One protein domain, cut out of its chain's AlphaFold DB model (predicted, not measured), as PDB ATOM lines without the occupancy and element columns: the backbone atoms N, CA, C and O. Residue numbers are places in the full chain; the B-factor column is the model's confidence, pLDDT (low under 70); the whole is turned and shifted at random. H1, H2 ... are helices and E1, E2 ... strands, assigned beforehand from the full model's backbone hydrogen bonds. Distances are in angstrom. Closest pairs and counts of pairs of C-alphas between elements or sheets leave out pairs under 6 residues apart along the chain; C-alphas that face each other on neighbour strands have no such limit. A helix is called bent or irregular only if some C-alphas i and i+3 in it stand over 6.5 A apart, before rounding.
ATOM      1  N   GLU A 704     -20.831  19.683  50.906       88.94
ATOM      2  CA  GLU A 704     -19.644  19.221  51.635       88.94
ATOM      3  C   GLU A 704     -19.584  17.704  51.885       88.94
ATOM      4  O   GLU A 704     -18.519  17.191  52.228       88.94
ATOM      5  N   HIS A 705     -20.692  16.974  51.710       93.50
ATOM      6  CA  HIS A 705     -20.720  15.518  51.872       93.50
ATOM      7  C   HIS A 705     -20.198  14.783  50.633       93.50
ATOM      8  O   HIS A 705     -19.754  13.643  50.744       93.50
ATOM      9  N   VAL A 706     -20.218  15.428  49.465       95.81
ATOM     10  CA  VAL A 706     -19.918  14.800  48.168       95.81
ATOM     11  C   VAL A 706     -18.486  14.259  48.097       95.81
ATOM     12  O   VAL A 706     -18.341  13.101  47.715       95.81
ATOM     13  N   PRO A 707     -17.438  14.979  48.555       96.81
ATOM     14  CA  PRO A 707     -16.087  14.421  48.658       96.81
ATOM     15  C   PRO A 707     -16.003  13.113  49.456       96.81
ATOM     16  O   PRO A 707     -15.312  12.185  49.047       96.81
ATOM     17  N   GLN A 708     -16.720  13.021  50.583       96.56
ATOM     18  CA  GLN A 708     -16.702  11.816  51.418       96.56
ATOM     19  C   GLN A 708     -17.527  10.691  50.793       96.56
ATOM     20  O   GLN A 708     -17.103   9.541  50.823       96.56
ATOM     21  N   ALA A 709     -18.673  11.024  50.194       95.06
ATOM     22  CA  ALA A 709     -19.502  10.070  49.467       95.06
ATOM     23  C   ALA A 709     -18.754   9.469  48.269       95.06
ATOM     24  O   ALA A 709     -18.844   8.266  48.052       95.06
ATOM     25  N   PHE A 710     -17.970  10.276  47.546       96.25
ATOM     26  CA  PHE A 710     -17.105   9.812  46.465       96.25
ATOM     27  C   PHE A 710     -16.034   8.840  46.980       96.25
ATOM     28  O   PHE A 710     -15.978   7.706  46.509       96.25
ATOM     29  N   SER A 711     -15.250   9.223  47.999       95.88
ATOM     30  CA  SER A 711     -14.263   8.321  48.618       95.88
ATOM     31  C   SER A 711     -14.896   7.004  49.077       95.88
ATOM     32  O   SER A 711     -14.395   5.925  48.771       95.88
ATOM     33  N   HIS A 712     -16.033   7.079  49.765       94.50
ATOM     34  CA  HIS A 712     -16.757   5.907  50.243       94.50
ATOM     35  C   HIS A 712     -17.239   5.011  49.098       94.50
ATOM     36  O   HIS A 712     -17.025   3.801  49.128       94.50
ATOM     37  N   TRP A 713     -17.824   5.605  48.055       94.50
ATOM     38  CA  TRP A 713     -18.314   4.884  46.885       94.50
ATOM     39  C   TRP A 713     -17.201   4.122  46.160       94.50
ATOM     40  O   TRP A 713     -17.437   2.988  45.752       94.50
ATOM     41  N   THR A 714     -15.991   4.690  46.059       93.12
ATOM     42  CA  THR A 714     -14.862   3.987  45.416       93.12
ATOM     43  C   THR A 714     -14.517   2.665  46.110       93.12
ATOM     44  O   THR A 714     -14.146   1.705  45.444       93.12
ATOM     45  N   MET A 715     -14.729   2.587  47.427       88.94
ATOM     46  CA  MET A 715     -14.456   1.402  48.241       88.94
ATOM     47  C   MET A 715     -15.659   0.445  48.348       88.94
ATOM     48  O   MET A 715     -15.483  -0.778  48.344       88.94
ATOM     49  N   GLU A 716     -16.873   0.981  48.505       80.38
ATOM     50  CA  GLU A 716     -18.075   0.187  48.789       80.38
ATOM     51  C   GLU A 716     -18.858  -0.269  47.567       80.38
ATOM     52  O   GLU A 716     -19.536  -1.291  47.659       80.38
ATOM     53  N   GLY A 717     -18.843   0.497  46.476       61.19
ATOM     54  CA  GLY A 717     -19.793   0.272  45.393       61.19
ATOM     55  C   GLY A 717     -19.683  -1.128  44.782       61.19
ATOM     56  O   GLY A 717     -18.673  -1.816  44.935       61.19
ATOM     57  N   ASP A 718     -20.632  -1.459  43.903       57.78
ATOM     58  CA  ASP A 718     -20.425  -2.399  42.779       57.78
ATOM     59  C   ASP A 718     -19.303  -1.911  41.816       57.78
ATOM     60  O   ASP A 718     -19.243  -2.268  40.641       57.78
ATOM     61  N   GLY A 719     -18.457  -0.995  42.297       49.69
ATOM     62  CA  GLY A 719     -17.456  -0.231  41.599       49.69
ATOM     63  C   GLY A 719     -16.323  -1.153  41.236       49.69
ATOM     64  O   GLY A 719     -15.426  -1.368  42.035       49.69
ATOM     65  N   ILE A 720     -16.446  -1.682  40.023       58.84
ATOM     66  CA  ILE A 720     -15.398  -2.177  39.137       58.84
ATOM     67  C   ILE A 720     -14.227  -2.723  39.925       58.84
ATOM     68  O   ILE A 720     -13.331  -1.981  40.322       58.84
ATOM     69  N   ASP A 721     -14.240  -4.040  40.088       66.62
ATOM     70  CA  ASP A 721     -13.031  -4.803  40.320       66.62
ATOM     71  C   ASP A 721     -11.966  -4.305  39.342       66.62
ATOM     72  O   ASP A 721     -12.014  -4.580  38.140       66.62
ATOM     73  N   TRP A 722     -11.054  -3.474  39.845       72.31
ATOM     74  CA  TRP A 722      -9.992  -2.941  39.018       72.31
ATOM     75  C   TRP A 722      -9.011  -4.070  38.829       72.31
ATOM     76  O   TRP A 722      -8.291  -4.449  39.753       72.31
ATOM     77  N   ALA A 723      -9.049  -4.609  37.622       70.75
ATOM     78  CA  ALA A 723      -8.001  -5.421  37.068       70.75
ATOM     79  C   ALA A 723      -6.687  -4.644  37.136       70.75
ATOM     80  O   ALA A 723      -6.478  -3.679  36.400       70.75
ATOM     81  N   TYR A 724      -5.807  -5.049  38.041       72.19
ATOM     82  CA  TYR A 724      -4.406  -4.663  37.998       72.19
ATOM     83  C   TYR A 724      -3.575  -5.903  37.687       72.19
ATOM     84  O   TYR A 724      -3.932  -7.024  38.056       72.19
ATOM     85  N   MET A 725      -2.465  -5.697  36.990       67.81
ATOM     86  CA  MET A 725      -1.496  -6.757  36.746       67.81
ATOM     87  C   MET A 725      -0.571  -6.834  37.959       67.81
ATOM     88  O   MET A 725       0.114  -5.864  38.275       67.81
ATOM     89  N   ASP A 726      -0.562  -7.969  38.651       68.62
ATOM     90  CA  ASP A 726       0.417  -8.228  39.706       68.62
ATOM     91  C   ASP A 726       1.815  -8.301  39.065       68.62
ATOM     92  O   ASP A 726       2.066  -9.154  38.217       68.62
ATOM     93  N   GLU A 727       2.731  -7.400  39.436       68.94
ATOM     94  CA  GLU A 727       4.078  -7.349  38.843       68.94
ATOM     95  C   GLU A 727       4.891  -8.635  39.082       68.94
ATOM     96  O   GLU A 727       5.786  -8.961  38.299       68.94
ATOM     97  N   GLY A 728       4.595  -9.374  40.156       75.12
ATOM     98  CA  GLY A 728       5.286 -10.607  40.514       75.12
ATOM     99  C   GLY A 728       4.769 -11.830  39.760       75.12
ATOM    100  O   GLY A 728       5.563 -12.697  39.392       75.12
ATOM    101  N   THR A 729       3.456 -11.921  39.529       76.56
ATOM    102  CA  THR A 729       2.844 -13.092  38.871       76.56
ATOM    103  C   THR A 729       2.467 -12.857  37.411       76.56
ATOM    104  O   THR A 729       2.328 -13.825  36.663       76.56
ATOM    105  N   GLY A 730       2.310 -11.602  36.990       75.38
ATOM    106  CA  GLY A 730       1.752 -11.227  35.691       75.38
ATOM    107  C   GLY A 730       0.269 -11.576  35.533       75.38
ATOM    108  O   GLY A 730      -0.233 -11.556  34.412       75.38
ATOM    109  N   GLU A 731      -0.423 -11.938  36.619       76.31
ATOM    110  CA  GLU A 731      -1.852 -12.258  36.601       76.31
ATOM    111  C   GLU A 731      -2.696 -11.013  36.874       76.31
ATOM    112  O   GLU A 731      -2.353 -10.168  37.705       76.31
ATOM    113  N   GLU A 732      -3.837 -10.942  36.197       75.38
ATOM    114  CA  GLU A 732      -4.860  -9.931  36.422       75.38
ATOM    115  C   GLU A 732      -5.587 -10.227  37.740       75.38
ATOM    116  O   GLU A 732      -6.143 -11.312  37.939       75.38
ATOM    117  N   ARG A 733      -5.569  -9.271  38.666       76.00
ATOM    118  CA  ARG A 733      -6.271  -9.362  39.944       76.00
ATOM    119  C   ARG A 733      -7.254  -8.218  40.088       76.00
ATOM    120  O   ARG A 733      -6.943  -7.079  39.774       76.00
ATOM    121  N   ALA A 734      -8.418  -8.541  40.630       80.00
ATOM    122  CA  ALA A 734      -9.399  -7.570  41.077       80.00
ATOM    123  C   ALA A 734      -8.985  -6.990  42.435       80.00
ATOM    124  O   ALA A 734      -8.716  -7.742  43.377       80.00
ATOM    125  N   ALA A 735      -8.957  -5.664  42.562       83.06
ATOM    126  CA  ALA A 735      -8.857  -5.006  43.859       83.06
ATOM    127  C   ALA A 735      -9.858  -3.863  43.996       83.06
ATOM    128  O   ALA A 735     -10.093  -3.091  43.067       83.06
ATOM    129  N   LYS A 736     -10.370  -3.719  45.219       87.50
ATOM    130  CA  LYS A 736     -11.069  -2.512  45.650       87.50
ATOM    131  C   LYS A 736     -10.067  -1.383  45.835       87.50
ATOM    132  O   LYS A 736      -8.992  -1.594  46.409       87.50
ATOM    133  N   LEU A 737     -10.443  -0.197  45.368       91.62
ATOM    134  CA  LEU A 737      -9.642   1.016  45.452       91.62
ATOM    135  C   LEU A 737     -10.347   2.032  46.352       91.62
ATOM    136  O   LEU A 737     -11.530   2.287  46.191       91.62
ATOM    137  N   LEU A 738      -9.622   2.654  47.271       94.00
ATOM    138  CA  LEU A 738     -10.112   3.792  48.044       94.00
ATOM    139  C   LEU A 738      -9.406   5.052  47.554       94.00
ATOM    140  O   LEU A 738      -8.214   5.229  47.810       94.00
ATOM    141  N   VAL A 739     -10.147   5.939  46.887       96.06
ATOM    142  CA  VAL A 739      -9.649   7.271  46.525       96.06
ATOM    143  C   VAL A 739      -9.819   8.204  47.720       96.06
ATOM    144  O   VAL A 739     -10.926   8.439  48.205       96.06
ATOM    145  N   CYS A 740      -8.716   8.757  48.199       97.38
ATOM    146  CA  CYS A 740      -8.645   9.668  49.334       97.38
ATOM    147  C   CYS A 740      -7.710  10.840  49.012       97.38
ATOM    148  O   CYS A 740      -7.316  11.042  47.863       97.38
ATOM    149  N   ASP A 741      -7.387  11.638  50.029       97.00
ATOM    150  CA  ASP A 741      -6.702  12.918  49.852       97.00
ATOM    151  C   ASP A 741      -7.486  13.870  48.941       97.00
ATOM    152  O   ASP A 741      -6.927  14.597  48.127       97.00
ATOM    153  N   ILE A 742      -8.817  13.848  49.077       97.88
ATOM    154  CA  ILE A 742      -9.717  14.651  48.259       97.88
ATOM    155  C   ILE A 742      -9.431  16.123  48.532       97.88
ATOM    156  O   ILE A 742      -9.746  16.649  49.606       97.88
ATOM    157  N   GLN A 743      -8.820  16.778  47.550       97.00
ATOM    158  CA  GLN A 743      -8.383  18.163  47.608       97.00
ATOM    159  C   GLN A 743      -8.469  18.814  46.230       97.00
ATOM    160  O   GLN A 743      -8.476  18.130  45.208       97.00
ATOM    161  N   GLY A 744      -8.619  20.135  46.209       96.62
ATOM    162  CA  GLY A 744      -8.909  20.886  44.995       96.62
ATOM    163  C   GLY A 744      -9.758  22.113  45.288       96.62
ATOM    164  O   GLY A 744      -9.614  22.729  46.338       96.62
ATOM    165  N   CYS A 745     -10.660  22.487  44.388       96.06
ATOM    166  CA  CYS A 745     -11.531  23.643  44.566       96.06
ATOM    167  C   CYS A 745     -12.985  23.329  44.178       96.06
ATOM    168  O   CYS A 745     -13.256  22.372  43.455       96.06
ATOM    169  N   TYR A 746     -13.939  24.110  44.689       95.00
ATOM    170  CA  TYR A 746     -15.356  23.970  44.333       95.00
ATOM    171  C   TYR A 746     -15.779  25.160  43.482       95.00
ATOM    172  O   TYR A 746     -15.794  26.293  43.970       95.00
ATOM    173  N   VAL A 747     -16.150  24.893  42.234       94.50
ATOM    174  CA  VAL A 747     -16.555  25.911  41.268       94.50
ATOM    175  C   VAL A 747     -18.075  25.990  41.260       94.50
ATOM    176  O   VAL A 747     -18.754  25.248  40.551       94.50
ATOM    177  N   GLY A 748     -18.611  26.899  42.078       89.50
ATOM    178  CA  GLY A 748     -20.053  27.035  42.290       89.50
ATOM    179  C   GLY A 748     -20.849  27.289  41.008       89.50
ATOM    180  O   GLY A 748     -21.921  26.718  40.853       89.50
ATOM    181  N   GLU A 749     -20.301  28.064  40.067       91.81
ATOM    182  CA  GLU A 749     -20.950  28.374  38.782       91.81
ATOM    183  C   GLU A 749     -21.193  27.134  37.912       91.81
ATOM    184  O   GLU A 749     -22.198  27.060  37.212       91.81
ATOM    185  N   ARG A 750     -20.293  26.143  37.982       95.25
ATOM    186  CA  ARG A 750     -20.410  24.871  37.252       95.25
ATOM    187  C   ARG A 750     -21.009  23.746  38.089       95.25
ATOM    188  O   ARG A 750     -21.224  22.663  37.558       95.25
ATOM    189  N   TYR A 751     -21.261  23.994  39.376       95.38
ATOM    190  CA  TYR A 751     -21.690  22.974  40.330       95.38
ATOM    191  C   TYR A 751     -20.754  21.746  40.298       95.38
ATOM    192  O   TYR A 751     -21.193  20.604  40.181       95.38
ATOM    193  N   GLU A 752     -19.439  21.995  40.359       96.94
ATOM    194  CA  GLU A 752     -18.383  20.990  40.151       96.94
ATOM    195  C   GLU A 752     -17.252  21.129  41.188       96.94
ATOM    196  O   GLU A 752     -16.796  22.233  41.501       96.94
ATOM    197  N   PHE A 753     -16.765  20.001  41.703       97.56
ATOM    198  CA  PHE A 753     -15.488  19.885  42.400       97.56
ATOM    199  C   PHE A 753     -14.374  19.618  41.391       97.56
ATOM    200  O   PHE A 753     -14.364  18.568  40.755       97.56
ATOM    201  N   GLN A 754     -13.416  20.536  41.298       97.81
ATOM    202  CA  GLN A 754     -12.185  20.350  40.537       97.81
ATOM    203  C   GLN A 754     -11.088  19.875  41.467       97.81
ATOM    204  O   GLN A 754     -10.558  20.655  42.257       97.81
ATOM    205  N   LEU A 755     -10.797  18.586  41.397       98.12
ATOM    206  CA  LEU A 755      -9.884  17.887  42.277       98.12
ATOM    207  C   LEU A 755      -8.529  17.661  41.612       98.12
ATOM    208  O   LEU A 755      -8.409  17.588  40.389       98.12
ATOM    209  N   ASN A 756      -7.500  17.522  42.433       98.00
ATOM    210  CA  ASN A 756      -6.161  17.181  41.988       98.00
ATOM    211  C   ASN A 756      -5.425  16.363  43.043       98.00
ATOM    212  O   ASN A 756      -5.833  16.297  44.200       98.00
ATOM    213  N   ASP A 757      -4.318  15.757  42.623       97.19
ATOM    214  CA  ASP A 757      -3.368  15.085  43.505       97.19
ATOM    215  C   ASP A 757      -3.983  14.056  44.480       97.19
ATOM    216  O   ASP A 757      -3.787  14.165  45.694       97.19
ATOM    217  N   PRO A 758      -4.780  13.088  43.983       97.81
ATOM    218  CA  PRO A 758      -5.400  12.078  44.831       97.81
ATOM    219  C   PRO A 758      -4.389  11.059  45.354       97.81
ATOM    220  O   PRO A 758      -3.329  10.842  44.769       97.81
ATOM    221  N   VAL A 759      -4.791  10.335  46.399       96.06
ATOM    222  CA  VAL A 759      -4.117   9.112  46.851       96.06
ATOM    223  C   VAL A 759      -5.073   7.933  46.715       96.06
ATOM    224  O   VAL A 759      -6.246   8.040  47.071       96.06
ATOM    225  N   ILE A 760      -4.573   6.800  46.219       94.56
ATOM    226  CA  ILE A 760      -5.336   5.554  46.109       94.56
ATOM    227  C   ILE A 760      -4.730   4.504  47.039       94.56
ATOM    228  O   ILE A 760      -3.542   4.202  46.943       94.56
ATOM    229  N   HIS A 761      -5.560   3.929  47.908       92.31
ATOM    230  CA  HIS A 761      -5.243   2.702  48.646       92.31
ATOM    231  C   HIS A 761      -5.882   1.504  47.948       92.31
ATOM    232  O   HIS A 761      -7.004   1.620  47.461       92.31
ATOM    233  N   SER A 762      -5.206   0.354  47.912       88.06
ATOM    234  CA  SER A 762      -5.741  -0.877  47.320       88.06
ATOM    235  C   SER A 762      -5.766  -2.025  48.331       88.06
ATOM    236  O   SER A 762      -4.866  -2.170  49.157       88.06
ATOM    237  N   GLN A 763      -6.794  -2.875  48.257       83.56
ATOM    238  CA  GLN A 763      -6.928  -4.046  49.140       83.56
ATOM    239  C   GLN A 763      -5.914  -5.168  48.825       83.56
ATOM    240  O   GLN A 763      -5.674  -6.057  49.641       83.56
TER     241      GLN A 763
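This is residues 704 to 763 of the 794 residues of the protein "Hypothetical protein" of Emiliania huxleyi (UniProt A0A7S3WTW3). Three short two-stranded ribbons follow one another along a long, narrow body: E3 and E6 in the middle, the hairpin E1 and E2 at one end and the hairpin E4 and E5 at the other. The one helix, H1, packs beside E3, on the side away from E6, and residues 747 to 752 at the tip of E4 and E5 stick out free. The printed part has 60 residues, with one named helix and six named strands in the order H1 E1 E2 E3 E4 E5 E6; the class is mixed, helices and strands, and each of the three sheets is antiparallel. The whole is loose, with a radius of gyration of the C-alphas of 14.3 A, and its outline is a rod of 47 by 22 by 16 A.

E3, residues 737 to 740, and E6, residues 759 to 762, are antiparallel neighbours at 154 degrees; N 738 and O 761 are within hydrogen-bond range at 2.8 A. H1, residues 704 to 716, has 11 pairs of C-alphas within 8 A of E3, the closest being Met 715 and Leu 738 at 5.0 A. H1 and E6 are apart. In H1, 7 of 9 O i to N i+4 pairs are within hydrogen-bond range. E4, residues 743 to 747, and E5, residues 752 to 756, form a hairpin, antiparallel at 153 degrees, with N 745 and O 754 at 2.8 A. E3 runs on into E4 at 71 degrees, and E5 runs on into E6 at 80 degrees. H1 and E5 are only just apart, their closest C-alphas 8.3 A from each other. E1, residues 722 to 725, and E2, residues 732 to 735, form the other hairpin, antiparallel at 138 degrees, with N 733 and O 724 at 2.8 A. E2 runs on into E3 at 48 degrees, and these two meet only through their link.

H1 measures 19.3 A from C-alpha 704 at (-19.644, 19.221, 51.635) to C-alpha 716; it is irregular, but only just, with C-alphas 704 and 707 6.7 A apart. E1 measures 9.6 A, E2 9.8 A and E3 9.5 A. E4 and E5 measure 12.9 A each. E6, 10.1 A long, ends with C-alpha 762 at (-5.741, -0.877, 47.320).

The two C-alphas farthest apart, those of Thr 729 and Glu 749, are 47.8 A from each other. The printed part has no cut. The link from E1 to E2 is short, the other links are tight, and no link is long. The mean pLDDT of the printed part is 86.6; residues 717 to 721 and 725 to 727 are under 70.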